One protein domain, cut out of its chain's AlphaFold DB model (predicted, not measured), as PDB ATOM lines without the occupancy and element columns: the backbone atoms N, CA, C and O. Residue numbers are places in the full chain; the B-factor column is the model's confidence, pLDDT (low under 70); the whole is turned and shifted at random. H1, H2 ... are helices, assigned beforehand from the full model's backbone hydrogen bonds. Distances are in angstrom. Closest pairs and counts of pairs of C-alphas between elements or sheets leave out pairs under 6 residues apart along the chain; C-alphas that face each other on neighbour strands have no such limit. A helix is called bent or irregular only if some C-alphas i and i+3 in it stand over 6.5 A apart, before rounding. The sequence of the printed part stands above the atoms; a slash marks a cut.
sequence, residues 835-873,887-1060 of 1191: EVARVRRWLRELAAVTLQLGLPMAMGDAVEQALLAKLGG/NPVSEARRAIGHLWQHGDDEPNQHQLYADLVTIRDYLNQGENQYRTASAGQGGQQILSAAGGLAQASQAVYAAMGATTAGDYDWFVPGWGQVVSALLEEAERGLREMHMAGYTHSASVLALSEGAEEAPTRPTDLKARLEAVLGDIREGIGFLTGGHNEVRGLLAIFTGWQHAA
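Overview. This is residues 835 to 873 and 887 to 1060 of the 1191 residues of the protein "TTLL6 protein" of Symbiodinium sp. CCMP2456 (UniProt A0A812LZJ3). Two four-helix bundles make two lobes set end to end, with their helices running in different directions: a long up-and-down bundle of H3, H4, H5 and H6 makes most of the length, and H1, H2, H8 and H9 form a second bundle across one of its ends. H7 touches no helix, and most of it sticks out with residues 1001 to 1006 and 1008 to 1012. The printed part has 213 residues with nine named helices, H1 to H9 in chain order, and no named strand; the class is all helix. The whole is loose and elongated, with a radius of gyration of the C-alphas of 21.6 A and spans of 67 by 38 by 35 A.

Arrangement. Begin at H1, residues 835 to 852, which forms a hairpin with H2, residues 857 to 868; their closest C-alphas, of Ala 847 and Val 863, are 6.1 A apart. H1 also touches H8, residues 1021 to 1038, at Val 839 and Gly 1035, whose C-alphas are the closest at 6.0 A. H2 touches H9, residues 1043 to 1059, at a shallow tilt of 19 degrees, opposite ways; the closest C-alphas, of Ala 866 and Glu 1045, are 5.2 A apart. In the other bundle, look at H3, residues 888 to 899, and H4, residues 909 to 933: this hairpin has its closest C-alphas at Ala 892 and Ile 919, 5.0 A apart. H5, residues 940 to 965, and H6, residues 975 to 996, touch at a shallow tilt of 34 degrees, only just short of steep, with the C-alphas of Ala 945 and Ala 986 the closest at 4.3 A. Between the bundles, H1 and H6 are close but not clearly touching, at a steep tilt of 57 degrees; their closest C-alphas, of Ala 837 and Ala 996, are 6.3 A apart. Every O i to N i+4 pair is within hydrogen-bond range in H1 to H6 and H9, against 7 of 8 in H7, residues 1001 to 1012, and 12 of 14 in H8.

Along the chain. Find C-alpha 835 at (-37.033, -54.505, -43.919), where H1 begins its 25.5 A. H4 covers 35.7 A, H5 37.2 A and H6 31.8 A; H5 begins at C-alpha 940, (-20.000, -40.922, -51.114). H8, 26.3 A long, is only just irregular: C-alphas 1034 and 1037 are 6.7 A apart. H9 ends at C-alpha 1059, (-42.041, -26.071, -55.435).

Size, cuts and confidence. The two C-alphas farthest apart, of Asp 905 and His 1058, are 69.3 A apart. Residues 874 to 886 are not printed, and C-alphas 873 and 887 are 27.8 A apart across this cut. Of the links printed whole, none is long. Confidence is low, under 70, at residues 872 to 873, 903 and 995 to 1016.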
ATOM      1  N   GLU A 835     -36.338 -55.750 -43.627       76.31
ATOM      2  CA  GLU A 835     -37.033 -54.505 -43.919       76.31
ATOM      3  C   GLU A 835     -36.115 -53.288 -43.725       76.31
ATOM      4  O   GLU A 835     -36.019 -52.435 -44.608       76.31
ATOM      5  N   VAL A 836     -35.342 -53.253 -42.633       80.19
ATOM      6  CA  VAL A 836     -34.344 -52.201 -42.363       80.19
ATOM      7  C   VAL A 836     -33.220 -52.242 -43.403       80.19
ATOM      8  O   VAL A 836     -32.747 -51.196 -43.856       80.19
ATOM      9  N   ALA A 837     -32.820 -53.440 -43.843       76.94
ATOM     10  CA  ALA A 837     -31.860 -53.604 -44.935       76.94
ATOM     11  C   ALA A 837     -32.416 -53.108 -46.288       76.94
ATOM     12  O   ALA A 837     -31.688 -52.447 -47.034       76.94
ATOM     13  N   ARG A 838     -33.706 -53.345 -46.589       82.00
ATOM     14  CA  ARG A 838     -34.382 -52.792 -47.782       82.00
ATOM     15  C   ARG A 838     -34.430 -51.264 -47.742       82.00
ATOM     16  O   ARG A 838     -33.976 -50.637 -48.693       82.00
ATOM     17  N   VAL A 839     -34.868 -50.660 -46.633       84.81
ATOM     18  CA  VAL A 839     -34.911 -49.191 -46.498       84.81
ATOM     19  C   VAL A 839     -33.516 -48.577 -46.632       84.81
ATOM     20  O   VAL A 839     -33.349 -47.610 -47.371       84.81
ATOM     21  N   ARG A 840     -32.476 -49.177 -46.035       82.88
ATOM     22  CA  ARG A 840     -31.085 -48.722 -46.237       82.88
ATOM     23  C   ARG A 840     -30.601 -48.862 -47.685       82.88
ATOM     24  O   ARG A 840     -29.864 -47.994 -48.148       82.88
ATOM     25  N   ARG A 841     -31.022 -49.897 -48.425       84.56
ATOM     26  CA  ARG A 841     -30.752 -50.019 -49.872       84.56
ATOM     27  C   ARG A 841     -31.458 -48.917 -50.665       84.56
ATOM     28  O   ARG A 841     -30.814 -48.284 -51.497       84.56
ATOM     29  N   TRP A 842     -32.735 -48.655 -50.393       92.25
ATOM     30  CA  TRP A 842     -33.500 -47.619 -51.090       92.25
ATOM     31  C   TRP A 842     -32.998 -46.206 -50.787       92.25
ATOM     32  O   TRP A 842     -32.877 -45.411 -51.709       92.25
ATOM     33  N   LEU A 843     -32.594 -45.906 -49.549       90.25
ATOM     34  CA  LEU A 843     -31.953 -44.630 -49.202       90.25
ATOM     35  C   LEU A 843     -30.604 -44.433 -49.928       90.25
ATOM     36  O   LEU A 843     -30.287 -43.316 -50.331       90.25
ATOM     37  N   ARG A 844     -29.829 -45.502 -50.173       84.88
ATOM     38  CA  ARG A 844     -28.615 -45.442 -51.020       84.88
ATOM     39  C   ARG A 844     -28.935 -45.272 -52.506       84.88
ATOM     40  O   ARG A 844     -28.216 -44.557 -53.200       84.88
ATOM     41  N   GLU A 845     -29.996 -45.907 -53.004       88.19
ATOM     42  CA  GLU A 845     -30.461 -45.684 -54.380       88.19
ATOM     43  C   GLU A 845     -30.965 -44.245 -54.558       88.19
ATOM     44  O   GLU A 845     -30.626 -43.605 -55.551       88.19
ATOM     45  N   LEU A 846     -31.670 -43.704 -53.559       92.44
ATOM     46  CA  LEU A 846     -32.084 -42.306 -53.505       92.44
ATOM     47  C   LEU A 846     -30.859 -41.388 -53.552       92.44
ATOM     48  O   LEU A 846     -30.790 -40.560 -54.447       92.44
ATOM     49  N   ALA A 847     -29.850 -41.596 -52.695       86.38
ATOM     50  CA  ALA A 847     -28.601 -40.820 -52.711       86.38
ATOM     51  C   ALA A 847     -27.892 -40.824 -54.081       86.38
ATOM     52  O   ALA A 847     -27.302 -39.823 -54.486       86.38
ATOM     53  N   ALA A 848     -27.941 -41.945 -54.808       82.19
ATOM     54  CA  ALA A 848     -27.374 -42.040 -56.151       82.19
ATOM     55  C   ALA A 848     -28.218 -41.286 -57.196       82.19
ATOM     56  O   ALA A 848     -27.664 -40.570 -58.027       82.19
ATOM     57  N   VAL A 849     -29.548 -41.418 -57.149       88.56
ATOM     58  CA  VAL A 849     -30.472 -40.759 -58.089       88.56
ATOM     59  C   VAL A 849     -30.522 -39.244 -57.865       88.56
ATOM     60  O   VAL A 849     -30.549 -38.491 -58.835       88.56
ATOM     61  N   THR A 850     -30.472 -38.771 -56.620       88.44
ATOM     62  CA  THR A 850     -30.498 -37.334 -56.286       88.44
ATOM     63  C   THR A 850     -29.227 -36.623 -56.747       88.44
ATOM     64  O   THR A 850     -29.307 -35.518 -57.285       88.44
ATOM     65  N   LEU A 851     -28.072 -37.287 -56.624       84.19
ATOM     66  CA  LEU A 851     -26.790 -36.817 -57.148       84.19
ATOM     67  C   LEU A 851     -26.762 -36.835 -58.688       84.19
ATOM     68  O   LEU A 851     -26.257 -35.895 -59.296       84.19
ATOM     69  N   GLN A 852     -27.357 -37.847 -59.332       88.56
ATOM     70  CA  GLN A 852     -27.499 -37.908 -60.798       88.56
ATOM     71  C   GLN A 852     -28.471 -36.860 -61.366       88.56
ATOM     72  O   GLN A 852     -28.298 -36.429 -62.504       88.56
ATOM     73  N   LEU A 853     -29.471 -36.439 -60.588       91.81
ATOM     74  CA  LEU A 853     -30.424 -35.380 -60.942       91.81
ATOM     75  C   LEU A 853     -29.930 -33.959 -60.611       91.81
ATOM     76  O   LEU A 853     -30.643 -33.001 -60.900       91.81
ATOM     77  N   GLY A 854     -28.748 -33.805 -60.001       92.06
ATOM     78  CA  GLY A 854     -28.206 -32.494 -59.623       92.06
ATOM     79  C   GLY A 854     -29.055 -31.747 -58.587       92.06
ATOM     80  O   GLY A 854     -29.134 -30.519 -58.628       92.06
ATOM     81  N   LEU A 855     -29.735 -32.471 -57.690       91.25
ATOM     82  CA  LEU A 855     -30.630 -31.859 -56.704       91.25
ATOM     83  C   LEU A 855     -29.857 -31.049 -55.639       91.25
ATOM     84  O   LEU A 855     -28.687 -31.342 -55.381       91.25
ATOM     85  N   PRO A 856     -30.487 -30.039 -54.998       89.75
ATOM     86  CA  PRO A 856     -29.817 -29.169 -54.029       89.75
ATOM     87  C   PRO A 856     -29.137 -29.940 -52.890       89.75
ATOM     88  O   PRO A 856     -29.713 -30.901 -52.380       89.75
ATOM     89  N   MET A 857     -27.960 -29.480 -52.434       79.25
ATOM     90  CA  MET A 857     -27.164 -30.177 -51.401       79.25
ATOM     91  C   MET A 857     -27.974 -30.532 -50.149       79.25
ATOM     92  O   MET A 857     -27.885 -31.666 -49.701       79.25
ATOM     93  N   ALA A 858     -28.869 -29.650 -49.689       81.12
ATOM     94  CA  ALA A 858     -29.748 -29.908 -48.543       81.12
ATOM     95  C   ALA A 858     -30.621 -31.178 -48.677       81.12
ATOM     96  O   ALA A 858     -31.011 -31.768 -47.671       81.12
ATOM     97  N   MET A 859     -30.926 -31.631 -49.901       84.81
ATOM     98  CA  MET A 859     -31.590 -32.920 -50.128       84.81
ATOM     99  C   MET A 859     -30.608 -34.089 -49.986       84.81
ATOM    100  O   MET A 859     -30.976 -35.117 -49.429       84.81
ATOM    101  N   GLY A 860     -29.364 -33.935 -50.446       80.25
ATOM    102  CA  GLY A 860     -28.279 -34.894 -50.205       80.25
ATOM    103  C   GLY A 860     -27.972 -35.046 -48.714       80.25
ATOM    104  O   GLY A 860     -27.987 -36.166 -48.208       80.25
ATOM    105  N   ASP A 861     -27.819 -33.925 -48.006       82.44
ATOM    106  CA  ASP A 861     -27.604 -33.863 -46.556       82.44
ATOM    107  C   ASP A 861     -28.735 -34.578 -45.796       82.44
ATOM    108  O   ASP A 861     -28.484 -35.347 -44.868       82.44
ATOM    109  N   ALA A 862     -29.990 -34.382 -46.218       86.19
ATOM    110  CA  ALA A 862     -31.143 -35.058 -45.627       86.19
ATOM    111  C   ALA A 862     -31.160 -36.575 -45.912       86.19
ATOM    112  O   ALA A 862     -31.519 -37.356 -45.026       86.19
ATOM    113  N   VAL A 863     -30.753 -37.023 -47.111       86.44
ATOM    114  CA  VAL A 863     -30.595 -38.464 -47.398       86.44
ATOM    115  C   VAL A 863     -29.473 -39.062 -46.540       86.44
ATOM    116  O   VAL A 863     -29.634 -40.165 -46.015       86.44
ATOM    117  N   GLU A 864     -28.360 -38.350 -46.350       81.75
ATOM    118  CA  GLU A 864     -27.258 -38.814 -45.501       81.75
ATOM    119  C   GLU A 864     -27.657 -38.867 -44.018       81.75
ATOM    120  O   GLU A 864     -27.412 -39.881 -43.365       81.75
ATOM    121  N   GLN A 865     -28.380 -37.869 -43.498       85.12
ATOM    122  CA  GLN A 865     -28.949 -37.918 -42.143       85.12
ATOM    123  C   GLN A 865     -29.882 -39.127 -41.955       85.12
ATOM    124  O   GLN A 865     -29.769 -39.841 -40.956       85.12
ATOM    125  N   ALA A 866     -30.743 -39.429 -42.932       85.62
ATOM    126  CA  ALA A 866     -31.606 -40.613 -42.896       85.62
ATOM    127  C   ALA A 866     -30.834 -41.947 -43.013       85.62
ATOM    128  O   ALA A 866     -31.278 -42.960 -42.472       85.62
ATOM    129  N   LEU A 867     -29.675 -41.973 -43.681       80.38
ATOM    130  CA  LEU A 867     -28.781 -43.142 -43.732       80.38
ATOM    131  C   LEU A 867     -28.023 -43.361 -42.412       80.38
ATOM    132  O   LEU A 867     -27.852 -44.510 -41.986       80.38
ATOM    133  N   LEU A 868     -27.586 -42.268 -41.777       80.38
ATOM    134  CA  LEU A 868     -26.882 -42.248 -40.491       80.38
ATOM    135  C   LEU A 868     -27.808 -42.534 -39.299       80.38
ATOM    136  O   LEU A 868     -27.335 -43.007 -38.262       80.38
ATOM    137  N   ALA A 869     -29.115 -42.302 -39.445       83.88
ATOM    138  CA  ALA A 869     -30.116 -42.614 -38.433       83.88
ATOM    139  C   ALA A 869     -30.026 -44.078 -37.950       83.88
ATOM    140  O   ALA A 869     -29.751 -45.022 -38.711       83.88
ATOM    141  N   LYS A 870     -30.306 -44.289 -36.656       81.31
ATOM    142  CA  LYS A 870     -30.414 -45.629 -36.060       81.31
ATOM    143  C   LYS A 870     -31.741 -46.272 -36.476       81.31
ATOM    144  O   LYS A 870     -32.693 -46.333 -35.709       81.31
ATOM    145  N   LEU A 871     -31.769 -46.779 -37.710       74.50
ATOM    146  CA  LEU A 871     -32.911 -47.463 -38.336       74.50
ATOM    147  C   LEU A 871     -33.256 -48.836 -37.702       74.50
ATOM    148  O   LEU A 871     -34.128 -49.549 -38.188       74.50
ATOM    149  N   GLY A 872     -32.570 -49.204 -36.619       55.38
ATOM    150  CA  GLY A 872     -32.863 -50.321 -35.724       55.38
ATOM    151  C   GLY A 872     -32.403 -49.968 -34.301       55.38
ATOM    152  O   GLY A 872     -31.656 -49.004 -34.123       55.38
ATOM    153  N   GLY A 873     -32.877 -50.728 -33.307       53.44
ATOM    154  CA  GLY A 873     -32.776 -50.417 -31.872       53.44
ATOM    155  C   GLY A 873     -31.370 -50.148 -31.308       53.44
ATOM    156  O   GLY A 873     -30.345 -50.382 -31.941       53.44
ATOM    157  N   ASN A 887      -9.881 -60.856 -44.251       92.69
ATOM    158  CA  ASN A 887     -10.151 -59.736 -45.144       92.69
ATOM    159  C   ASN A 887      -8.822 -59.311 -45.793       92.69
ATOM    160  O   ASN A 887      -7.931 -58.871 -45.062       92.69
ATOM    161  N   PRO A 888      -8.667 -59.412 -47.122       95.06
ATOM    162  CA  PRO A 888      -7.412 -59.097 -47.794       95.06
ATOM    163  C   PRO A 888      -6.983 -57.637 -47.586       95.06
ATOM    164  O   PRO A 888      -5.791 -57.379 -47.480       95.06
ATOM    165  N   VAL A 889      -7.911 -56.688 -47.394       95.62
ATOM    166  CA  VAL A 889      -7.553 -55.298 -47.034       95.62
ATOM    167  C   VAL A 889      -6.944 -55.215 -45.624       95.62
ATOM    168  O   VAL A 889      -5.966 -54.497 -45.414       95.62
ATOM    169  N   SER A 890      -7.454 -55.996 -44.663       95.06
ATOM    170  CA  SER A 890      -6.876 -56.090 -43.312       95.06
ATOM    171  C   SER A 890      -5.506 -56.779 -43.318       95.06
ATOM    172  O   SER A 890      -4.618 -56.366 -42.575       95.06
ATOM    173  N   GLU A 891      -5.311 -57.809 -44.151       96.50
ATOM    174  CA  GLU A 891      -4.012 -58.489 -44.280       96.50
ATOM    175  C   GLU A 891      -2.985 -57.635 -45.040       96.50
ATOM    176  O   GLU A 891      -1.833 -57.584 -44.621       96.50
ATOM    177  N   ALA A 892      -3.388 -56.865 -46.059       96.81
ATOM    178  CA  ALA A 892      -2.531 -55.851 -46.682       96.81
ATOM    179  C   ALA A 892      -2.070 -54.802 -45.656       96.81
ATOM    180  O   ALA A 892      -0.878 -54.513 -45.556       96.81
ATOM    181  N   ARG A 893      -2.998 -54.283 -44.836       96.50
ATOM    182  CA  ARG A 893      -2.688 -53.324 -43.762       96.50
ATOM    183  C   ARG A 893      -1.768 -53.930 -42.694       96.50
ATOM    184  O   ARG A 893      -0.837 -53.263 -42.250       96.50
ATOM    185  N   ARG A 894      -1.960 -55.204 -42.326       95.81
ATOM    186  CA  ARG A 894      -1.029 -55.946 -41.454       95.81
ATOM    187  C   ARG A 894       0.352 -56.095 -42.096       95.81
ATOM    188  O   ARG A 894       1.344 -55.877 -41.410       95.81
ATOM    189  N   ALA A 895       0.431 -56.465 -43.371       95.31
ATOM    190  CA  ALA A 895       1.692 -56.686 -44.072       95.31
ATOM    191  C   ALA A 895       2.508 -55.388 -44.211       95.31
ATOM    192  O   ALA A 895       3.697 -55.395 -43.909       95.31
ATOM    193  N   ILE A 896       1.865 -54.256 -44.526       95.12
ATOM    194  CA  ILE A 896       2.485 -52.916 -44.468       95.12
ATOM    195  C   ILE A 896       2.955 -52.593 -43.040       95.12
ATOM    196  O   ILE A 896       4.049 -52.067 -42.846       95.12
ATOM    197  N   GLY A 897       2.161 -52.952 -42.026       93.94
ATOM    198  CA  GLY A 897       2.548 -52.825 -40.622       93.94
ATOM    199  C   GLY A 897       3.783 -53.652 -40.245       93.94
ATOM    200  O   GLY A 897       4.619 -53.160 -39.496       93.94
ATOM    201  N   HIS A 898       3.933 -54.868 -40.777       93.50
ATOM    202  CA  HIS A 898       5.120 -55.704 -40.561       93.50
ATOM    203  C   HIS A 898       6.347 -55.181 -41.308       93.50
ATOM    204  O   HIS A 898       7.401 -55.064 -40.688       93.50
ATOM    205  N   LEU A 899       6.191 -54.768 -42.572       93.00
ATOM    206  CA  LEU A 899       7.228 -54.097 -43.368       93.00
ATOM    207  C   LEU A 899       7.857 -52.915 -42.601       93.00
ATOM    208  O   LEU A 899       9.051 -52.673 -42.714       93.00
ATOM    209  N   TRP A 900       7.055 -52.215 -41.788       88.50
ATOM    210  CA  TRP A 900       7.484 -51.082 -40.960       88.50
ATOM    211  C   TRP A 900       7.910 -51.438 -39.515       88.50
ATOM    212  O   TRP A 900       8.406 -50.583 -38.786       88.50
ATOM    213  N   GLN A 901       7.699 -52.675 -39.054       88.00
ATOM    214  CA  GLN A 901       8.029 -53.113 -37.682       88.00
ATOM    215  C   GLN A 901       9.362 -53.868 -37.573       88.00
ATOM    216  O   GLN A 901       9.812 -54.146 -36.460       88.00
ATOM    217  N   HIS A 902      10.013 -54.167 -38.698       79.56
ATOM    218  CA  HIS A 902      11.408 -54.599 -38.726       79.56
ATOM    219  C   HIS A 902      12.317 -53.382 -38.496       79.56
ATOM    220  O   HIS A 902      12.680 -52.676 -39.430       79.56
ATOM    221  N   GLY A 903      12.596 -53.090 -37.222       58.16
ATOM    222  CA  GLY A 903      13.427 -51.957 -36.809       58.16
ATOM    223  C   GLY A 903      14.928 -52.223 -36.947       58.16
ATOM    224  O   GLY A 903      15.375 -53.339 -36.699       58.16
ATOM    225  N   ASP A 904      15.665 -51.161 -37.282       71.75
ATOM    226  CA  ASP A 904      17.128 -50.992 -37.368       71.75
ATOM    227  C   ASP A 904      17.926 -51.943 -38.294       71.75
ATOM    228  O   ASP A 904      18.926 -51.514 -38.868       71.75
ATOM    229  N   ASP A 905      17.491 -53.186 -38.510       81.19
ATOM    230  CA  ASP A 905      18.054 -54.096 -39.517       81.19
ATOM    231  C   ASP A 905      17.545 -53.713 -40.921       81.19
ATOM    232  O   ASP A 905      16.421 -54.060 -41.290       81.19
ATOM    233  N   GLU A 906      18.366 -53.016 -41.721       78.38
ATOM    234  CA  GLU A 906      18.033 -52.600 -43.096       78.38
ATOM    235  C   GLU A 906      17.531 -53.790 -43.953       78.38
ATOM    236  O   GLU A 906      18.309 -54.699 -44.281       78.38
ATOM    237  N   PRO A 907      16.242 -53.827 -44.347       83.56
ATOM    238  CA  PRO A 907      15.688 -54.976 -45.048       83.56
ATOM    239  C   PRO A 907      16.194 -55.025 -46.494       83.56
ATOM    240  O   PRO A 907      16.046 -54.082 -47.269       83.56
ATOM    241  N   ASN A 908      16.766 -56.170 -46.877       91.25
ATOM    242  CA  ASN A 908      17.294 -56.422 -48.219       91.25
ATOM    243  C   ASN A 908      16.268 -56.054 -49.314       91.25
ATOM    244  O   ASN A 908      15.118 -56.489 -49.253       91.25
ATOM    245  N   GLN A 909      16.716 -55.340 -50.352       93.19
ATOM    246  CA  GLN A 909      15.962 -54.970 -51.559       93.19
ATOM    247  C   GLN A 909      15.028 -56.075 -52.081       93.19
ATOM    248  O   GLN A 909      13.869 -55.824 -52.413       93.19
ATOM    249  N   HIS A 910      15.520 -57.317 -52.136       91.62
ATOM    250  CA  HIS A 910      14.750 -58.465 -52.613       91.62
ATOM    251  C   HIS A 910      13.616 -58.872 -51.664       91.62
ATOM    252  O   HIS A 910      12.579 -59.338 -52.135       91.62
ATOM    253  N   GLN A 911      13.796 -58.684 -50.354       94.38
ATOM    254  CA  GLN A 911      12.771 -58.935 -49.341       94.38
ATOM    255  C   GLN A 911      11.709 -57.830 -49.372       94.38
ATOM    256  O   GLN A 911      10.536 -58.146 -49.552       94.38
ATOM    257  N   LEU A 912      12.118 -56.551 -49.353       94.62
ATOM    258  CA  LEU A 912      11.210 -55.405 -49.531       94.62
ATOM    259  C   LEU A 912      10.326 -55.573 -50.774       94.62
ATOM    260  O   LEU A 912       9.107 -55.429 -50.700       94.62
ATOM    261  N   TYR A 913      10.920 -55.935 -51.914       96.31
ATOM    262  CA  TYR A 913      10.168 -56.148 -53.149       96.31
ATOM    263  C   TYR A 913       9.208 -57.352 -53.070       96.31
ATOM    264  O   TYR A 913       8.086 -57.266 -53.565       96.31
ATOM    265  N   ALA A 914       9.607 -58.461 -52.438       96.06
ATOM    266  CA  ALA A 914       8.745 -59.635 -52.258       96.06
ATOM    267  C   ALA A 914       7.551 -59.357 -51.322       96.06
ATOM    268  O   ALA A 914       6.427 -59.798 -51.591       96.06
ATOM    269  N   ASP A 915       7.766 -58.575 -50.266       95.94
ATOM    270  CA  ASP A 915       6.710 -58.164 -49.343       95.94
ATOM    271  C   ASP A 915       5.763 -57.148 -50.001       95.94
ATOM    272  O   ASP A 915       4.545 -57.298 -49.901       95.94
ATOM    273  N   LEU A 916       6.280 -56.191 -50.785       96.75
ATOM    274  CA  LEU A 916       5.460 -55.285 -51.602       96.75
ATOM    275  C   LEU A 916       4.625 -56.026 -52.662       96.75
ATOM    276  O   LEU A 916       3.456 -55.690 -52.851       96.75
ATOM    277  N   VAL A 917       5.171 -57.063 -53.312       97.50
ATOM    278  CA  VAL A 917       4.407 -57.961 -54.205       97.50
ATOM    279  C   VAL A 917       3.264 -58.646 -53.448       97.50
ATOM    280  O   VAL A 917       2.140 -58.702 -53.946       97.50
ATOM    281  N   THR A 918       3.526 -59.117 -52.228       96.94
ATOM    282  CA  THR A 918       2.520 -59.777 -51.381       96.94
ATOM    283  C   THR A 918       1.426 -58.797 -50.941       96.94
ATOM    284  O   THR A 918       0.237 -59.108 -51.041       96.94
ATOM    285  N   ILE A 919       1.803 -57.577 -50.539       97.25
ATOM    286  CA  ILE A 919       0.879 -56.476 -50.230       97.25
ATOM    287  C   ILE A 919       0.011 -56.158 -51.455       97.25
ATOM    288  O   ILE A 919      -1.214 -56.157 -51.342       97.25
ATOM    289  N   ARG A 920       0.616 -55.952 -52.633       97.75
ATOM    290  CA  ARG A 920      -0.086 -55.700 -53.903       97.75
ATOM    291  C   ARG A 920      -1.119 -56.787 -54.203       97.75
ATOM    292  O   ARG A 920      -2.237 -56.471 -54.600       97.75
ATOM    293  N   ASP A 921      -0.779 -58.056 -54.002       97.25
ATOM    294  CA  ASP A 921      -1.690 -59.160 -54.309       97.25
ATOM    295  C   ASP A 921      -2.841 -59.276 -53.303       97.25
ATOM    296  O   ASP A 921      -3.951 -59.648 -53.698       97.25
ATOM    297  N   TYR A 922      -2.646 -58.862 -52.047       97.50
ATOM    298  CA  TYR A 922      -3.756 -58.620 -51.122       97.50
ATOM    299  C   TYR A 922      -4.601 -57.401 -51.529       97.50
ATOM    300  O   TYR A 922      -5.826 -57.484 -51.481       97.50
ATOM    301  N   LEU A 923      -4.007 -56.297 -51.992       96.69
ATOM    302  CA  LEU A 923      -4.767 -55.132 -52.468       96.69
ATOM    303  C   LEU A 923      -5.618 -55.461 -53.700       96.69
ATOM    304  O   LEU A 923      -6.804 -55.143 -53.717       96.69
ATOM    305  N   ASN A 924      -5.069 -56.197 -54.667       96.50
ATOM    306  CA  ASN A 924      -5.802 -56.689 -55.836       96.50
ATOM    307  C   ASN A 924      -6.976 -57.610 -55.434       96.50
ATOM    308  O   ASN A 924      -8.058 -57.535 -56.018       96.50
ATOM    309  N   GLN A 925      -6.804 -58.472 -54.424       95.12
ATOM    310  CA  GLN A 925      -7.905 -59.279 -53.869       95.12
ATOM    311  C   GLN A 925      -8.952 -58.406 -53.163       95.12
ATOM    312  O   GLN A 925     -10.152 -58.607 -53.358       95.12
ATOM    313  N   GLY A 926      -8.502 -57.414 -52.392       94.31
ATOM    314  CA  GLY A 926      -9.346 -56.429 -51.724       94.31
ATOM    315  C   GLY A 926     -10.180 -55.608 -52.695       94.31
ATOM    316  O   GLY A 926     -11.374 -55.455 -52.468       94.31
ATOM    317  N   GLU A 927      -9.603 -55.145 -53.804       95.38
ATOM    318  CA  GLU A 927     -10.315 -54.345 -54.802       95.38
ATOM    319  C   GLU A 927     -11.357 -55.177 -55.556       95.38
ATOM    320  O   GLU A 927     -12.483 -54.724 -55.755       95.38
ATOM    321  N   ASN A 928     -11.040 -56.428 -55.903       93.25
ATOM    322  CA  ASN A 928     -12.022 -57.336 -56.496       93.25
ATOM    323  C   ASN A 928     -13.164 -57.660 -55.516       93.25
ATOM    324  O   ASN A 928     -14.334 -57.635 -55.910       93.25
ATOM    325  N   GLN A 929     -12.862 -57.909 -54.234       92.50
ATOM    326  CA  GLN A 929     -13.889 -58.113 -53.208       92.50
ATOM    327  C   GLN A 929     -14.731 -56.849 -52.990       92.50
ATOM    328  O   GLN A 929     -15.955 -56.949 -52.892       92.50
ATOM    329  N   TYR A 930     -14.098 -55.672 -52.971       92.25
ATOM    330  CA  TYR A 930     -14.763 -54.378 -52.863       92.25
ATOM    331  C   TYR A 930     -15.740 -54.182 -54.018       92.25
ATOM    332  O   TYR A 930     -16.937 -54.054 -53.787       92.25
ATOM    333  N   ARG A 931     -15.242 -54.256 -55.257       91.62
ATOM    334  CA  ARG A 931     -16.005 -54.050 -56.494       91.62
ATOM    335  C   ARG A 931     -17.163 -55.044 -56.642       91.62
ATOM    336  O   ARG A 931     -18.222 -54.675 -57.142       91.62
ATOM    337  N   THR A 932     -16.985 -56.284 -56.177       88.50
ATOM    338  CA  THR A 932     -18.054 -57.298 -56.147       88.50
ATOM    339  C   THR A 932     -19.116 -56.960 -55.098       88.50
ATOM    340  O   THR A 932     -20.305 -57.049 -55.382       88.50
ATOM    341  N   ALA A 933     -18.715 -56.538 -53.895       86.62
ATOM    342  CA  ALA A 933     -19.646 -56.185 -52.825       86.62
ATOM    343  C   ALA A 933     -20.345 -54.827 -53.046       86.62
ATOM    344  O   ALA A 933     -21.470 -54.638 -52.584       86.62
ATOM    345  N   SER A 934     -19.707 -53.884 -53.751       88.12
ATOM    346  CA  SER A 934     -20.254 -52.563 -54.090       88.12
ATOM    347  C   SER A 934     -21.055 -52.556 -55.396       88.12
ATOM    348  O   SER A 934     -21.572 -51.510 -55.784       88.12
ATOM    349  N   ALA A 935     -21.161 -53.689 -56.097       84.88
ATOM    350  CA  ALA A 935     -21.927 -53.793 -57.334       84.88
ATOM    351  C   ALA A 935     -23.393 -53.385 -57.095       84.88
ATOM    352  O   ALA A 935     -24.087 -53.955 -56.254       84.88
ATOM    353  N   GLY A 936     -23.857 -52.357 -57.811       76.25
ATOM    354  CA  GLY A 936     -25.202 -51.796 -57.637       76.25
ATOM    355  C   GLY A 936     -25.413 -50.953 -56.368       76.25
ATOM    356  O   GLY A 936     -26.552 -50.575 -56.096       76.25
ATOM    357  N   GLN A 937     -24.364 -50.634 -55.600       77.19
ATOM    358  CA  GLN A 937     -24.438 -49.759 -54.423       77.19
ATOM    359  C   GLN A 937     -23.776 -48.400 -54.697       77.19
ATOM    360  O   GLN A 937     -22.673 -48.339 -55.234       77.19
ATOM    361  N   GLY A 938     -24.441 -47.310 -54.303       77.00
ATOM    362  CA  GLY A 938     -23.943 -45.935 -54.432       77.00
ATOM    363  C   GLY A 938     -23.900 -45.183 -53.097       77.00
ATOM    364  O   GLY A 938     -24.454 -45.641 -52.097       77.00
ATOM    365  N   GLY A 939     -23.233 -44.025 -53.102       80.50
ATOM    366  CA  GLY A 939     -23.049 -43.135 -51.947       80.50
ATOM    367  C   GLY A 939     -21.591 -42.677 -51.796       80.50
ATOM    368  O   GLY A 939     -20.676 -43.399 -52.195       80.50
ATOM    369  N   GLN A 940     -21.355 -41.492 -51.215       74.88
ATOM    370  CA  GLN A 940     -20.000 -40.922 -51.114       74.88
ATOM    371  C   GLN A 940     -19.030 -41.818 -50.328       74.88
ATOM    372  O   GLN A 940     -17.904 -42.014 -50.767       74.88
ATOM    373  N   GLN A 941     -19.480 -42.444 -49.236       76.00
ATOM    374  CA  GLN A 941     -18.672 -43.373 -48.431       76.00
ATOM    375  C   GLN A 941     -18.141 -44.566 -49.254       76.00
ATOM    376  O   GLN A 941     -17.013 -45.011 -49.050       76.00
ATOM    377  N   ILE A 942     -18.920 -45.049 -50.234       83.69
ATOM    378  CA  ILE A 942     -18.504 -46.138 -51.132       83.69
ATOM    379  C   ILE A 942     -17.463 -45.636 -52.144       83.69
ATOM    380  O   ILE A 942     -16.461 -46.303 -52.398       83.69
ATOM    381  N   LEU A 943     -17.654 -44.429 -52.683       84.44
ATOM    382  CA  LEU A 943     -16.693 -43.803 -53.594       84.44
ATOM    383  C   LEU A 943     -15.367 -43.464 -52.891       84.44
ATOM    384  O   LEU A 943     -14.304 -43.690 -53.468       84.44
ATOM    385  N   SER A 944     -15.413 -42.995 -51.640       85.69
ATOM    386  CA  SER A 944     -14.225 -42.661 -50.843       85.69
ATOM    387  C   SER A 944     -13.420 -43.912 -50.477       85.69
ATOM    388  O   SER A 944     -12.221 -43.977 -50.740       85.69
ATOM    389  N   ALA A 945     -14.081 -44.971 -49.993       89.88
ATOM    390  CA  ALA A 945     -13.423 -46.242 -49.684       89.88
ATOM    391  C   ALA A 945     -12.837 -46.940 -50.932       89.88
ATOM    392  O   ALA A 945     -11.758 -47.533 -50.846       89.88
ATOM    393  N   ALA A 946     -13.486 -46.833 -52.098       92.12
ATOM    394  CA  ALA A 946     -12.912 -47.279 -53.371       92.12
ATOM    395  C   ALA A 946     -11.701 -46.422 -53.795       92.12
ATOM    396  O   ALA A 946     -10.676 -46.961 -54.218       92.12
ATOM    397  N   GLY A 947     -11.791 -45.096 -53.637       91.50
ATOM    398  CA  GLY A 947     -10.710 -44.153 -53.927       91.50
ATOM    399  C   GLY A 947      -9.471 -44.382 -53.059       91.50
ATOM    400  O   GLY A 947      -8.366 -44.477 -53.590       91.50
ATOM    401  N   GLY A 948      -9.648 -44.557 -51.748       91.06
ATOM    402  CA  GLY A 948      -8.559 -44.865 -50.817       91.06
ATOM    403  C   GLY A 948      -7.871 -46.195 -51.135       91.06
ATOM    404  O   GLY A 948      -6.643 -46.277 -51.109       91.06
ATOM    405  N   LEU A 949      -8.634 -47.219 -51.532       95.75
ATOM    406  CA  LEU A 949      -8.075 -48.505 -51.956       95.75
ATOM    407  C   LEU A 949      -7.260 -48.385 -53.257       95.75
ATOM    408  O   LEU A 949      -6.164 -48.936 -53.343       95.75
ATOM    409  N   ALA A 950      -7.743 -47.613 -54.236       95.25
ATOM    410  CA  ALA A 950      -7.011 -47.336 -55.475       95.25
ATOM    411  C   ALA A 950      -5.725 -46.521 -55.227       95.25
ATOM    412  O   ALA A 950      -4.671 -46.847 -55.777       95.25
ATOM    413  N   GLN A 951      -5.778 -45.508 -54.352       95.19
ATOM    414  CA  GLN A 951      -4.608 -44.724 -53.937       95.19
ATOM    415  C   GLN A 951      -3.574 -45.587 -53.199       95.19
ATOM    416  O   GLN A 951      -2.379 -45.475 -53.473       95.19
ATOM    417  N   ALA A 952      -4.013 -46.490 -52.317       96.38
ATOM    418  CA  ALA A 952      -3.130 -47.436 -51.638       96.38
ATOM    419  C   ALA A 952      -2.442 -48.394 -52.627       96.38
ATOM    420  O   ALA A 952      -1.227 -48.583 -52.548       96.38
ATOM    421  N   SER A 953      -3.179 -48.932 -53.607       97.19
ATOM    422  CA  SER A 953      -2.598 -49.722 -54.702       97.19
ATOM    423  C   SER A 953      -1.558 -48.918 -55.485       97.19
ATOM    424  O   SER A 953      -0.443 -49.397 -55.687       97.19
ATOM    425  N   GLN A 954      -1.871 -47.678 -55.880       96.38
ATOM    426  CA  GLN A 954      -0.943 -46.809 -56.611       96.38
ATOM    427  C   GLN A 954       0.332 -46.503 -55.805       96.38
ATOM    428  O   GLN A 954       1.429 -46.552 -56.362       96.38
ATOM    429  N   ALA A 955       0.212 -46.248 -54.498       96.19
ATOM    430  CA  ALA A 955       1.351 -46.027 -53.610       96.19
ATOM    431  C   ALA A 955       2.264 -47.263 -53.515       96.19
ATOM    432  O   ALA A 955       3.487 -47.122 -53.540       96.19
ATOM    433  N   VAL A 956       1.692 -48.472 -53.467       97.12
ATOM    434  CA  VAL A 956       2.455 -49.734 -53.474       97.12
ATOM    435  C   VAL A 956       3.125 -49.980 -54.829       97.12
ATOM    436  O   VAL A 956       4.296 -50.351 -54.854       97.12
ATOM    437  N   TYR A 957       2.460 -49.706 -55.958       97.50
ATOM    438  CA  TYR A 957       3.102 -49.782 -57.281       97.50
ATOM    439  C   TYR A 957       4.270 -48.789 -57.427       97.50
ATOM    440  O   TYR A 957       5.298 -49.146 -58.003       97.50
ATOM    441  N   ALA A 958       4.152 -47.576 -56.875       96.31
ATOM    442  CA  ALA A 958       5.244 -46.601 -56.852       96.31
ATOM    443  C   ALA A 958       6.427 -47.080 -55.988       96.31
ATOM    444  O   ALA A 958       7.563 -47.080 -56.461       96.31
ATOM    445  N   ALA A 959       6.158 -47.576 -54.774       96.38
ATOM    446  CA  ALA A 959       7.168 -48.169 -53.893       96.38
ATOM    447  C   ALA A 959       7.885 -49.367 -54.541       96.38
ATOM    448  O   ALA A 959       9.107 -49.483 -54.452       96.38
ATOM    449  N   MET A 960       7.154 -50.232 -55.256       97.75
ATOM    450  CA  MET A 960       7.745 -51.334 -56.027       97.75
ATOM    451  C   MET A 960       8.696 -50.832 -57.118       97.75
ATOM    452  O   MET A 960       9.772 -51.403 -57.282       97.75
ATOM    453  N   GLY A 961       8.314 -49.781 -57.853       96.50
ATOM    454  CA  GLY A 961       9.142 -49.183 -58.906       96.50
ATOM    455  C   GLY A 961      10.414 -48.522 -58.372       96.50
ATOM    456  O   GLY A 961      11.494 -48.741 -58.913       96.50
ATOM    457  N   ALA A 962      10.310 -47.771 -57.274       95.81
ATOM    458  CA  ALA A 962      11.472 -47.204 -56.593       95.81
ATOM    459  C   ALA A 962      12.403 -48.315 -56.065       95.81
ATOM    460  O   ALA A 962      13.593 -48.334 -56.380       95.81
ATOM    461  N   THR A 963      11.844 -49.336 -55.403       95.81
ATOM    462  CA  THR A 963      12.615 -50.494 -54.914       95.81
ATOM    463  C   THR A 963      13.371 -51.209 -56.040       95.81
ATOM    464  O   THR A 963      14.511 -51.621 -55.831       95.81
ATOM    465  N   THR A 964      12.808 -51.346 -57.249       95.69
ATOM    466  CA  THR A 964      13.538 -51.944 -58.389       95.69
ATOM    467  C   THR A 964      14.584 -51.019 -59.010       95.69
ATOM    468  O   THR A 964      15.535 -51.523 -59.605       95.69
ATOM    469  N   ALA A 965      14.468 -49.701 -58.833       95.06
ATOM    470  CA  ALA A 965      15.513 -48.735 -59.180       95.06
ATOM    471  C   ALA A 965      16.656 -48.666 -58.141       95.06
ATOM    472  O   ALA A 965      17.702 -48.090 -58.433       95.06
ATOM    473  N   GLY A 966      16.477 -49.263 -56.954       94.38
ATOM    474  CA  GLY A 966      17.391 -49.109 -55.813       94.38
ATOM    475  C   GLY A 966      17.152 -47.829 -55.005       94.38
ATOM    476  O   GLY A 966      18.021 -47.424 -54.238       94.38
ATOM    477  N   ASP A 967      15.990 -47.202 -55.192       95.06
ATOM    478  CA  ASP A 967      15.507 -46.037 -54.458       95.06
ATOM    479  C   ASP A 967      14.650 -46.490 -53.259       95.06
ATOM    480  O   ASP A 967      13.715 -47.292 -53.393       95.06
ATOM    481  N   TYR A 968      14.988 -45.969 -52.078       93.19
ATOM    482  CA  TYR A 968      14.317 -46.237 -50.806       93.19
ATOM    483  C   TYR A 968      13.778 -44.960 -50.141       93.19
ATOM    484  O   TYR A 968      13.286 -45.036 -49.019       93.19
ATOM    485  N   ASP A 969      13.787 -43.804 -50.817       90.19
ATOM    486  CA  ASP A 969      13.285 -42.532 -50.263       90.19
ATOM    487  C   ASP A 969      11.755 -42.553 -50.051       90.19
ATOM    488  O   ASP A 969      11.190 -41.724 -49.335       90.19
ATOM    489  N   TRP A 970      11.059 -43.545 -50.618       92.38
ATOM    490  CA  TRP A 970       9.663 -43.861 -50.299       92.38
ATOM    491  C   TRP A 970       9.493 -44.553 -48.932       92.38
ATOM    492  O   TRP A 970       8.419 -44.463 -48.337       92.38
ATOM    493  N   PHE A 971      10.531 -45.214 -48.406       91.56
ATOM    494  CA  PHE A 971      10.531 -45.937 -47.127       91.56
ATOM    495  C   PHE A 971      10.763 -44.978 -45.941       91.56
ATOM    496  O   PHE A 971      11.519 -45.245 -45.010       91.56
ATOM    497  N   VAL A 972      10.102 -43.818 -45.974       89.19
ATOM    498  CA  VAL A 972      10.198 -42.776 -44.941       89.19
ATOM    499  C   VAL A 972       9.194 -42.987 -43.799       89.19
ATOM    500  O   VAL A 972       8.073 -43.446 -44.055       89.19
ATOM    501  N   PRO A 973       9.531 -42.581 -42.550       78.38
ATOM    502  CA  PRO A 973       8.629 -42.598 -41.392       78.38
ATOM    503  C   PRO A 973       7.345 -41.777 -41.590       78.38
ATOM    504  O   PRO A 973       7.237 -40.620 -41.191       78.38
ATOM    505  N   GLY A 974       6.355 -42.401 -42.225       85.62
ATOM    506  CA  GLY A 974       5.085 -41.784 -42.601       85.62
ATOM    507  C   GLY A 974       4.386 -42.498 -43.758       85.62
ATOM    508  O   GLY A 974       3.165 -42.642 -43.713       85.62
ATOM    509  N   TRP A 975       5.120 -43.038 -44.743       93.44
ATOM    510  CA  TRP A 975       4.518 -43.703 -45.914       93.44
ATOM    511  C   TRP A 975       3.599 -44.860 -45.502       93.44
ATOM    512  O   TRP A 975       2.412 -44.870 -45.832       93.44
ATOM    513  N   GLY A 976       4.107 -45.776 -44.669       90.50
ATOM    514  CA  GLY A 976       3.328 -46.907 -44.161       90.50
ATOM    515  C   GLY A 976       2.118 -46.491 -43.314       90.50
ATOM    516  O   GLY A 976       1.124 -47.215 -43.278       90.50
ATOM    517  N   GLN A 977       2.155 -45.311 -42.679       91.50
ATOM    518  CA  GLN A 977       1.026 -44.764 -41.917       91.50
ATOM    519  C   GLN A 977      -0.056 -44.199 -42.847       91.50
ATOM    520  O   GLN A 977      -1.231 -44.509 -42.658       91.50
ATOM    521  N   VAL A 978       0.332 -43.443 -43.883       93.12
ATOM    522  CA  VAL A 978      -0.593 -42.907 -44.898       93.12
ATOM    523  C   VAL A 978      -1.305 -44.046 -45.629       93.12
ATOM    524  O   VAL A 978      -2.534 -44.066 -45.673       93.12
ATOM    525  N   VAL A 979      -0.567 -45.048 -46.122       91.69
ATOM    526  CA  VAL A 979      -1.186 -46.208 -46.789       91.69
ATOM    527  C   VAL A 979      -2.056 -47.006 -45.805       91.69
ATOM    528  O   VAL A 979      -3.157 -47.418 -46.163       91.69
ATOM    529  N   SER A 980      -1.649 -47.153 -44.538       92.81
ATOM    530  CA  SER A 980      -2.494 -47.800 -43.518       92.81
ATOM    531  C   SER A 980      -3.792 -47.041 -43.223       92.81
ATOM    532  O   SER A 980      -4.800 -47.687 -42.943       92.81
ATOM    533  N   ALA A 981      -3.800 -45.707 -43.295       92.00
ATOM    534  CA  ALA A 981      -5.004 -44.896 -43.106       92.00
ATOM    535  C   ALA A 981      -5.987 -45.057 -44.279       92.00
ATOM    536  O   ALA A 981      -7.168 -45.324 -44.053       92.00
ATOM    537  N   LEU A 982      -5.484 -45.008 -45.521       90.50
ATOM    538  CA  LEU A 982      -6.269 -45.277 -46.734       90.50
ATOM    539  C   LEU A 982      -6.900 -46.682 -46.704       90.50
ATOM    540  O   LEU A 982      -8.073 -46.863 -47.038       90.50
ATOM    541  N   LEU A 983      -6.144 -47.682 -46.237       92.31
ATOM    542  CA  LEU A 983      -6.648 -49.047 -46.076       92.31
ATOM    543  C   LEU A 983      -7.593 -49.212 -44.888       92.31
ATOM    544  O   LEU A 983      -8.459 -50.082 -44.941       92.31
ATOM    545  N   GLU A 984      -7.490 -48.398 -43.837       93.38
ATOM    546  CA  GLU A 984      -8.489 -48.409 -42.767       93.38
ATOM    547  C   GLU A 984      -9.835 -47.847 -43.244       93.38
ATOM    548  O   GLU A 984     -10.878 -48.363 -42.840       93.38
ATOM    549  N   GLU A 985      -9.835 -46.848 -44.129       88.44
ATOM    550  CA  GLU A 985     -11.055 -46.342 -44.767       88.44
ATOM    551  C   GLU A 985     -11.668 -47.368 -45.731       88.44
ATOM    552  O   GLU A 985     -12.864 -47.655 -45.639       88.44
ATOM    553  N   ALA A 986     -10.854 -48.031 -46.559       86.81
ATOM    554  CA  ALA A 986     -11.307 -49.167 -47.365       86.81
ATOM    555  C   ALA A 986     -11.853 -50.321 -46.492       86.81
ATOM    556  O   ALA A 986     -12.903 -50.898 -46.784       86.81
ATOM    557  N   GLU A 987     -11.193 -50.630 -45.368       91.69
ATOM    558  CA  GLU A 987     -11.648 -51.610 -44.373       91.69
ATOM    559  C   GLU A 987     -12.927 -51.150 -43.648       91.69
ATOM    560  O   GLU A 987     -13.724 -51.985 -43.218       91.69
ATOM    561  N   ARG A 988     -13.150 -49.840 -43.484       87.69
ATOM    562  CA  ARG A 988     -14.376 -49.255 -42.914       87.69
ATOM    563  C   ARG A 988     -15.546 -49.428 -43.882       87.69
ATOM    564  O   ARG A 988     -16.518 -50.081 -43.506       87.69
ATOM    565  N   GLY A 989     -15.384 -49.025 -45.144       83.75
ATOM    566  CA  GLY A 989     -16.383 -49.246 -46.194       83.75
ATOM    567  C   GLY A 989     -16.718 -50.731 -46.389       83.75
ATOM    568  O   GLY A 989     -17.890 -51.102 -46.395       83.75
ATOM    569  N   LEU A 990     -15.717 -51.623 -46.430       84.62
ATOM    570  CA  LEU A 990     -15.949 -53.078 -46.488       84.62
ATOM    571  C   LEU A 990     -16.693 -53.626 -45.264       84.62
ATOM    572  O   LEU A 990     -17.495 -54.554 -45.412       84.62
ATOM    573  N   ARG A 991     -16.440 -53.084 -44.062       86.06
ATOM    574  CA  ARG A 991     -17.187 -53.437 -42.844       86.06
ATOM    575  C   ARG A 991     -18.629 -52.954 -42.935       86.06
ATOM    576  O   ARG A 991     -19.522 -53.753 -42.689       86.06
ATOM    577  N   GLU A 992     -18.874 -51.710 -43.322       80.38
ATOM    578  CA  GLU A 992     -20.216 -51.122 -43.454       80.38
ATOM    579  C   GLU A 992     -21.044 -51.800 -44.555       80.38
ATOM    580  O   GLU A 992     -22.238 -52.053 -44.377       80.38
ATOM    581  N   MET A 993     -20.403 -52.187 -45.658       75.88
ATOM    582  CA  MET A 993     -21.001 -53.007 -46.712       75.88
ATOM    583  C   MET A 993     -21.291 -54.434 -46.232       75.88
ATOM    584  O   MET A 993     -22.368 -54.941 -46.525       75.88
ATOM    585  N   HIS A 994     -20.419 -55.059 -45.429       73.50
ATOM    586  CA  HIS A 994     -20.740 -56.328 -44.755       73.50
ATOM    587  C   HIS A 994     -21.855 -56.186 -43.710       73.50
ATOM    588  O   HIS A 994     -22.632 -57.120 -43.545       73.50
ATOM    589  N   MET A 995     -21.961 -55.048 -43.015       65.19
ATOM    590  CA  MET A 995     -23.024 -54.819 -42.031       65.19
ATOM    591  C   MET A 995     -24.381 -54.556 -42.694       65.19
ATOM    592  O   MET A 995     -25.399 -55.020 -42.191       65.19
ATOM    593  N   ALA A 996     -24.406 -53.893 -43.853       55.38
ATOM    594  CA  ALA A 996     -25.584 -53.863 -44.728       55.38
ATOM    595  C   ALA A 996     -25.857 -55.240 -45.372       55.38
ATOM    596  O   ALA A 996     -27.006 -55.608 -45.599       55.38
ATOM    597  N   GLY A 997     -24.798 -56.015 -45.611       46.03
ATOM    598  CA  GLY A 997     -24.818 -57.405 -46.061       46.03
ATOM    599  C   GLY A 997     -25.172 -58.437 -44.984       46.03
ATOM    600  O   GLY A 997     -25.057 -59.627 -45.258       46.03
ATOM    601  N   TYR A 998     -25.643 -58.035 -43.794       47.59
ATOM    602  CA  TYR A 998     -26.271 -58.946 -42.821       47.59
ATOM    603  C   TYR A 998     -27.735 -59.273 -43.172       47.59
ATOM    604  O   TYR A 998     -28.604 -59.356 -42.310       47.59
ATOM    605  N   THR A 999     -27.978 -59.509 -44.460       42.50
ATOM    606  CA  THR A 999     -29.013 -60.432 -44.929       42.50
ATOM    607  C   THR A 999     -28.279 -61.643 -45.501       42.50
ATOM    608  O   THR A 999     -27.289 -61.482 -46.214       42.50
ATOM    609  N   HIS A1000     -28.701 -62.862 -45.155       36.94
ATOM    610  CA  HIS A1000     -28.039 -64.102 -45.585       36.94
ATOM    611  C   HIS A1000     -27.769 -64.107 -47.104       36.94
ATOM    612  O   HIS A1000     -28.568 -63.586 -47.871       36.94
ATOM    613  N   SER A1001     -26.702 -64.750 -47.590       36.50
ATOM    614  CA  SER A1001     -26.394 -64.802 -49.038       36.50
ATOM    615  C   SER A1001     -27.549 -65.302 -49.927       36.50
ATOM    616  O   SER A1001     -27.714 -64.816 -51.042       36.50
ATOM    617  N   ALA A1002     -28.389 -66.215 -49.423       33.28
ATOM    618  CA  ALA A1002     -29.626 -66.646 -50.074       33.28
ATOM    619  C   ALA A1002     -30.721 -65.561 -50.061       33.28
ATOM    620  O   ALA A1002     -31.500 -65.467 -50.997       33.28
ATOM    621  N   SER A1003     -30.755 -64.705 -49.037       33.69
ATOM    622  CA  SER A1003     -31.606 -63.514 -48.973       33.69
ATOM    623  C   SER A1003     -31.079 -62.365 -49.836       33.69
ATOM    624  O   SER A1003     -31.891 -61.607 -50.347       33.69
ATOM    625  N   VAL A1004     -29.763 -62.238 -50.047       37.47
ATOM    626  CA  VAL A1004     -29.187 -61.312 -51.041       37.47
ATOM    627  C   VAL A1004     -29.529 -61.780 -52.453       37.47
ATOM    628  O   VAL A1004     -29.962 -60.958 -53.251       37.47
ATOM    629  N   LEU A1005     -29.440 -63.087 -52.729       34.69
ATOM    630  CA  LEU A1005     -29.940 -63.680 -53.975       34.69
ATOM    631  C   LEU A1005     -31.453 -63.478 -54.131       34.69
ATOM    632  O   LEU A1005     -31.875 -62.960 -55.151       34.69
ATOM    633  N   ALA A1006     -32.269 -63.723 -53.104       36.41
ATOM    634  CA  ALA A1006     -33.706 -63.427 -53.162       36.41
ATOM    635  C   ALA A1006     -34.024 -61.915 -53.261       36.41
ATOM    636  O   ALA A1006     -35.106 -61.543 -53.703       36.41
ATOM    637  N   LEU A1007     -33.094 -61.028 -52.885       35.97
ATOM    638  CA  LEU A1007     -33.177 -59.572 -53.080       35.97
ATOM    639  C   LEU A1007     -32.560 -59.104 -54.417       35.97
ATOM    640  O   LEU A1007     -32.689 -57.918 -54.742       35.97
ATOM    641  N   SER A1008     -31.911 -59.984 -55.187       33.56
ATOM    642  CA  SER A1008     -31.555 -59.755 -56.593       33.56
ATOM    643  C   SER A1008     -32.572 -60.405 -57.529       33.56
ATOM    644  O   SER A1008     -33.126 -59.702 -58.357       33.56
ATOM    645  N   GLU A1009     -32.932 -61.675 -57.325       37.47
ATOM    646  CA  GLU A1009     -34.025 -62.366 -58.026       37.47
ATOM    647  C   GLU A1009     -35.354 -61.625 -57.797       37.47
ATOM    648  O   GLU A1009     -36.015 -61.241 -58.753       37.47
ATOM    649  N   GLY A1010     -35.686 -61.253 -56.553       35.88
ATOM    650  CA  GLY A1010     -36.839 -60.394 -56.247       35.88
ATOM    651  C   GLY A1010     -36.717 -58.938 -56.730       35.88
ATOM    652  O   GLY A1010     -37.679 -58.182 -56.626       35.88
ATOM    653  N   ALA A1011     -35.556 -58.527 -57.256       39.03
ATOM    654  CA  ALA A1011     -35.359 -57.255 -57.960       39.03
ATOM    655  C   ALA A1011     -35.296 -57.417 -59.496       39.03
ATOM    656  O   ALA A1011     -35.378 -56.418 -60.207       39.03
ATOM    657  N   GLU A1012     -35.190 -58.651 -59.998       32.72
ATOM    658  CA  GLU A1012     -35.434 -59.048 -61.391       32.72
ATOM    659  C   GLU A1012     -36.925 -59.381 -61.619       32.72
ATOM    660  O   GLU A1012     -37.442 -59.159 -62.711       32.72
ATOM    661  N   GLU A1013     -37.640 -59.844 -60.581       34.12
ATOM    662  CA  GLU A1013     -39.109 -59.950 -60.548       34.12
ATOM    663  C   GLU A1013     -39.805 -58.602 -60.292       34.12
ATOM    664  O   GLU A1013     -40.964 -58.417 -60.676       34.12
ATOM    665  N   ALA A1014     -39.118 -57.639 -59.668       41.69
ATOM    666  CA  ALA A1014     -39.597 -56.261 -59.608       41.69
ATOM    667  C   ALA A1014     -39.632 -55.663 -61.029       41.69
ATOM    668  O   ALA A1014     -38.721 -55.917 -61.821       41.69
ATOM    669  N   PRO A1015     -40.639 -54.838 -61.381       45.75
ATOM    670  CA  PRO A1015     -40.671 -54.191 -62.687       45.75
ATOM    671  C   PRO A1015     -39.397 -53.360 -62.876       45.75
ATOM    672  O   PRO A1015     -39.056 -52.539 -62.022       45.75
ATOM    673  N   THR A1016     -38.691 -53.587 -63.990       65.38
ATOM    674  CA  THR A1016     -37.393 -52.963 -64.292       65.38
ATOM    675  C   THR A1016     -37.431 -51.466 -64.009       65.38
ATOM    676  O   THR A1016     -38.228 -50.756 -64.631       65.38
ATOM    677  N   ARG A1017     -36.578 -50.999 -63.079       82.75
ATOM    678  CA  ARG A1017     -36.495 -49.588 -62.673       82.75
ATOM    679  C   ARG A1017     -36.527 -48.678 -63.910       82.75
ATOM    680  O   ARG A1017     -35.768 -48.944 -64.847       82.75
ATOM    681  N   PRO A1018     -37.352 -47.613 -63.922       85.50
ATOM    682  CA  PRO A1018     -37.398 -46.687 -65.045       85.50
ATOM    683  C   PRO A1018     -36.004 -46.167 -65.408       85.50
ATOM    684  O   PRO A1018     -35.208 -45.828 -64.532       85.50
ATOM    685  N   THR A1019     -35.713 -46.111 -66.706       85.56
ATOM    686  CA  THR A1019     -34.460 -45.549 -67.229       85.56
ATOM    687  C   THR A1019     -34.442 -44.023 -67.179       85.56
ATOM    688  O   THR A1019     -33.367 -43.433 -67.117       85.56
ATOM    689  N   ASP A1020     -35.616 -43.383 -67.161       92.62
ATOM    690  CA  ASP A1020     -35.752 -41.976 -66.793       92.62
ATOM    691  C   ASP A1020     -35.455 -41.781 -65.298       92.62
ATOM    692  O   ASP A1020     -36.070 -42.413 -64.434       92.62
ATOM    693  N   LEU A1021     -34.538 -40.861 -64.995       89.69
ATOM    694  CA  LEU A1021     -34.119 -40.545 -63.633       89.69
ATOM    695  C   LEU A1021     -35.263 -39.976 -62.783       89.69
ATOM    696  O   LEU A1021     -35.291 -40.241 -61.581       89.69
ATOM    697  N   LYS A1022     -36.222 -39.244 -63.371       90.50
ATOM    698  CA  LYS A1022     -37.359 -38.701 -62.612       90.50
ATOM    699  C   LYS A1022     -38.343 -39.808 -62.227       90.50
ATOM    700  O   LYS A1022     -38.650 -39.958 -61.050       90.50
ATOM    701  N   ALA A1023     -38.770 -40.642 -63.171       90.38
ATOM    702  CA  ALA A1023     -39.594 -41.815 -62.880       90.38
ATOM    703  C   ALA A1023     -38.893 -42.802 -61.924       90.38
ATOM    704  O   ALA A1023     -39.553 -43.437 -61.099       90.38
ATOM    705  N   ARG A1024     -37.556 -42.902 -61.973       91.62
ATOM    706  CA  ARG A1024     -36.773 -43.673 -60.998       91.62
ATOM    707  C   ARG A1024     -36.783 -43.041 -59.604       91.62
ATOM    708  O   ARG A1024     -36.914 -43.782 -58.632       91.62
ATOM    709  N   LEU A1025     -36.686 -41.713 -59.495       94.69
ATOM    710  CA  LEU A1025     -36.831 -40.992 -58.226       94.69
ATOM    711  C   LEU A1025     -38.206 -41.260 -57.601       94.69
ATOM    712  O   LEU A1025     -38.267 -41.654 -56.439       94.69
ATOM    713  N   GLU A1026     -39.290 -41.128 -58.373       94.44
ATOM    714  CA  GLU A1026     -40.649 -41.414 -57.885       94.44
ATOM    715  C   GLU A1026     -40.801 -42.870 -57.420       94.44
ATOM    716  O   GLU A1026     -41.366 -43.116 -56.356       94.44
ATOM    717  N   ALA A1027     -40.246 -43.838 -58.162       90.56
ATOM    718  CA  ALA A1027     -40.273 -45.249 -57.774       90.56
ATOM    719  C   ALA A1027     -39.518 -45.513 -56.458       90.56
ATOM    720  O   ALA A1027     -40.027 -46.208 -55.584       90.56
ATOM    721  N   VAL A1028     -38.332 -44.922 -56.273       92.75
ATOM    722  CA  VAL A1028     -37.553 -45.059 -55.028       92.75
ATOM    723  C   VAL A1028     -38.247 -44.359 -53.850       92.75
ATOM    724  O   VAL A1028     -38.258 -44.892 -52.742       92.75
ATOM    725  N   LEU A1029     -38.868 -43.194 -54.065       95.00
ATOM    726  CA  LEU A1029     -39.663 -42.511 -53.036       95.00
ATOM    727  C   LEU A1029     -40.939 -43.293 -52.682       95.00
ATOM    728  O   LEU A1029     -41.344 -43.284 -51.519       95.00
ATOM    729  N   GLY A1030     -41.548 -43.991 -53.646       92.19
ATOM    730  CA  GLY A1030     -42.637 -44.947 -53.427       92.19
ATOM    731  C   GLY A1030     -42.209 -46.105 -52.524       92.19
ATOM    732  O   GLY A1030     -42.781 -46.278 -51.450       92.19
ATOM    733  N   ASP A1031     -41.138 -46.812 -52.894       91.88
ATOM    734  CA  ASP A1031     -40.562 -47.902 -52.094       91.88
ATOM    735  C   ASP A1031     -40.256 -47.464 -50.644       91.88
ATOM    736  O   ASP A1031     -40.540 -48.189 -49.690       91.88
ATOM    737  N   ILE A1032     -39.699 -46.260 -50.451       92.25
ATOM    738  CA  ILE A1032     -39.389 -45.720 -49.114       92.25
ATOM    739  C   ILE A1032     -40.671 -45.373 -48.341       92.25
ATOM    740  O   ILE A1032     -40.736 -45.650 -47.141       92.25
ATOM    741  N   ARG A1033     -41.702 -44.819 -49.000       94.31
ATOM    742  CA  ARG A1033     -43.028 -44.566 -48.397       94.31
ATOM    743  C   ARG A1033     -43.696 -45.868 -47.934       94.31
ATOM    744  O   ARG A1033     -44.277 -45.878 -46.855       94.31
ATOM    745  N   GLU A1034     -43.567 -46.964 -48.683       85.25
ATOM    746  CA  GLU A1034     -44.045 -48.291 -48.256       85.25
ATOM    747  C   GLU A1034     -43.167 -48.907 -47.150       85.25
ATOM    748  O   GLU A1034     -43.671 -49.513 -46.202       85.25
ATOM    749  N   GLY A1035     -41.845 -48.729 -47.238       82.38
ATOM    750  CA  GLY A1035     -40.865 -49.276 -46.298       82.38
ATOM    751  C   GLY A1035     -40.866 -48.641 -44.905       82.38
ATOM    752  O   GLY A1035     -40.459 -49.284 -43.936       82.38
ATOM    753  N   ILE A1036     -41.323 -47.393 -44.774       88.81
ATOM    754  CA  ILE A1036     -41.180 -46.616 -43.533       88.81
ATOM    755  C   ILE A1036     -41.944 -47.211 -42.340       88.81
ATOM    756  O   ILE A1036     -41.509 -47.068 -41.199       88.81
ATOM    757  N   GLY A1037     -43.049 -47.922 -42.593       80.12
ATOM    758  CA  GLY A1037     -43.872 -48.558 -41.558       80.12
ATOM    759  C   GLY A1037     -43.215 -49.754 -40.858       80.12
ATOM    760  O   GLY A1037     -43.750 -50.241 -39.868       80.12
ATOM    761  N   PHE A1038     -42.063 -50.223 -41.350       78.50
ATOM    762  CA  PHE A1038     -41.308 -51.344 -40.778       78.50
ATOM    763  C   PHE A1038     -40.086 -50.902 -39.949       78.50
ATOM    764  O   PHE A1038     -39.326 -51.740 -39.463       78.50
ATOM    765  N   LEU A1039     -39.868 -49.592 -39.798       84.62
ATOM    766  CA  LEU A1039     -38.724 -49.028 -39.083       84.62
ATOM    767  C   LEU A1039     -38.983 -48.932 -37.572       84.62
ATOM    768  O   LEU A1039     -39.745 -48.082 -37.113       84.62
ATOM    769  N   THR A1040     -38.279 -49.746 -36.783       79.62
ATOM    770  CA  THR A1040     -38.327 -49.686 -35.306       79.62
ATOM    771  C   THR A1040     -37.534 -48.516 -34.711       79.62
ATOM    772  O   THR A1040     -37.694 -48.201 -33.535       79.62
ATOM    773  N   GLY A1041     -36.715 -47.834 -35.515       85.12
ATOM    774  CA  GLY A1041     -36.011 -46.595 -35.176       85.12
ATOM    775  C   GLY A1041     -35.753 -45.757 -36.432       85.12
ATOM    776  O   GLY A1041     -35.960 -46.238 -37.543       85.12
ATOM    777  N   GLY A1042     -35.339 -44.497 -36.284       87.56
ATOM    778  CA  GLY A1042     -34.997 -43.615 -37.414       87.56
ATOM    779  C   GLY A1042     -36.164 -43.209 -38.335       87.56
ATOM    780  O   GLY A1042     -35.949 -42.693 -39.431       87.56
ATOM    781  N   HIS A1043     -37.414 -43.478 -37.940       91.25
ATOM    782  CA  HIS A1043     -38.583 -43.264 -38.798       91.25
ATOM    783  C   HIS A1043     -38.944 -41.780 -38.981       91.25
ATOM    784  O   HIS A1043     -39.580 -41.432 -39.974       91.25
ATOM    785  N   ASN A1044     -38.552 -40.894 -38.060       89.88
ATOM    786  CA  ASN A1044     -38.854 -39.462 -38.157       89.88
ATOM    787  C   ASN A1044     -37.896 -38.752 -39.116       89.88
ATOM    788  O   ASN A1044     -38.309 -37.864 -39.855       89.88
ATOM    789  N   GLU A1045     -36.655 -39.215 -39.181       94.12
ATOM    790  CA  GLU A1045     -35.622 -38.788 -40.115       94.12
ATOM    791  C   GLU A1045     -36.021 -39.160 -41.552       94.12
ATOM    792  O   GLU A1045     -35.984 -38.316 -42.449       94.12
ATOM    793  N   VAL A1046     -36.534 -40.380 -41.766       93.38
ATOM    794  CA  VAL A1046     -37.081 -40.799 -43.071       93.38
ATOM    795  C   VAL A1046     -38.401 -40.073 -43.401       93.38
ATOM    796  O   VAL A1046     -38.629 -39.737 -44.562       93.38
ATOM    797  N   ARG A1047     -39.255 -39.742 -42.415       93.56
ATOM    798  CA  ARG A1047     -40.442 -38.884 -42.644       93.56
ATOM    799  C   ARG A1047     -40.048 -37.463 -43.044       93.56
ATOM    800  O   ARG A1047     -40.613 -36.935 -43.998       93.56
ATOM    801  N   GLY A1048     -39.076 -36.865 -42.356       93.12
ATOM    802  CA  GLY A1048     -38.536 -35.542 -42.671       93.12
ATOM    803  C   GLY A1048     -37.944 -35.500 -44.078       93.12
ATOM    804  O   GLY A1048     -38.258 -34.598 -44.851       93.12
ATOM    805  N   LEU A1049     -37.196 -36.538 -44.457       95.62
ATOM    806  CA  LEU A1049     -36.695 -36.713 -45.817       95.62
ATOM    807  C   LEU A1049     -37.823 -36.737 -46.859       95.62
ATOM    808  O   LEU A1049     -37.795 -35.971 -47.822       95.62
ATOM    809  N   LEU A1050     -38.845 -37.574 -46.660       96.62
ATOM    810  CA  LEU A1050     -39.996 -37.647 -47.565       96.62
ATOM    811  C   LEU A1050     -40.772 -36.320 -47.635       96.62
ATOM    812  O   LEU A1050     -41.258 -35.962 -48.710       96.62
ATOM    813  N   ALA A1051     -40.863 -35.572 -46.533       93.88
ATOM    814  CA  ALA A1051     -41.466 -34.241 -46.508       93.88
ATOM    815  C   ALA A1051     -40.643 -33.222 -47.319       93.88
ATOM    816  O   ALA A1051     -41.224 -32.470 -48.099       93.88
ATOM    817  N   ILE A1052     -39.307 -33.250 -47.223       94.56
ATOM    818  CA  ILE A1052     -38.400 -32.415 -48.031       94.56
ATOM    819  C   ILE A1052     -38.564 -32.719 -49.529       94.56
ATOM    820  O   ILE A1052     -38.714 -31.793 -50.326       94.56
ATOM    821  N   PHE A1053     -38.622 -33.999 -49.920       94.62
ATOM    822  CA  PHE A1053     -38.892 -34.380 -51.315       94.62
ATOM    823  C   PHE A1053     -40.272 -33.930 -51.796       94.62
ATOM    824  O   PHE A1053     -40.383 -33.394 -52.894       94.62
ATOM    825  N   THR A1054     -41.306 -34.080 -50.967       92.69
ATOM    826  CA  THR A1054     -42.677 -33.679 -51.323       92.69
ATOM    827  C   THR A1054     -42.793 -32.150 -51.450       92.69
ATOM    828  O   THR A1054     -43.364 -31.647 -52.417       92.69
ATOM    829  N   GLY A1055     -42.170 -31.385 -50.546       91.44
ATOM    830  CA  GLY A1055     -42.093 -29.922 -50.632       91.44
ATOM    831  C   GLY A1055     -41.343 -29.436 -51.878       91.44
ATOM    832  O   GLY A1055     -41.806 -28.518 -52.554       91.44
ATOM    833  N   TRP A1056     -40.238 -30.095 -52.241       93.31
ATOM    834  CA  TRP A1056     -39.518 -29.825 -53.489       93.31
ATOM    835  C   TRP A1056     -40.349 -30.174 -54.737       93.31
ATOM    836  O   TRP A1056     -40.382 -29.381 -55.675       93.31
ATOM    837  N   GLN A1057     -41.086 -31.292 -54.740       91.50
ATOM    838  CA  GLN A1057     -42.001 -31.665 -55.831       91.50
ATOM    839  C   GLN A1057     -43.096 -30.605 -56.059       91.50
ATOM    840  O   GLN A1057     -43.387 -30.261 -57.207       91.50
ATOM    841  N   HIS A1058     -43.663 -30.042 -54.985       86.62
ATOM    842  CA  HIS A1058     -44.618 -28.934 -55.084       86.62
ATOM    843  C   HIS A1058     -43.957 -27.624 -55.546       86.62
ATOM    844  O   HIS A1058     -44.491 -26.966 -56.437       86.62
ATOM    845  N   ALA A1059     -42.782 -27.267 -55.015       83.75
ATOM    846  CA  ALA A1059     -42.041 -26.071 -55.435       83.75
ATOM    847  C   ALA A1059     -41.590 -26.131 -56.911       83.75
ATOM    848  O   ALA A1059     -41.562 -25.111 -57.594       83.75
ATOM    849  N   ALA A1060     -41.306 -27.331 -57.425       82.25
ATOM    850  CA  ALA A1060     -41.022 -27.598 -58.835       82.25
ATOM    851  C   ALA A1060     -42.285 -27.654 -59.728       82.25
ATOM    852  O   ALA A1060     -42.188 -28.012 -60.903       82.25
TER     853      ALA A1060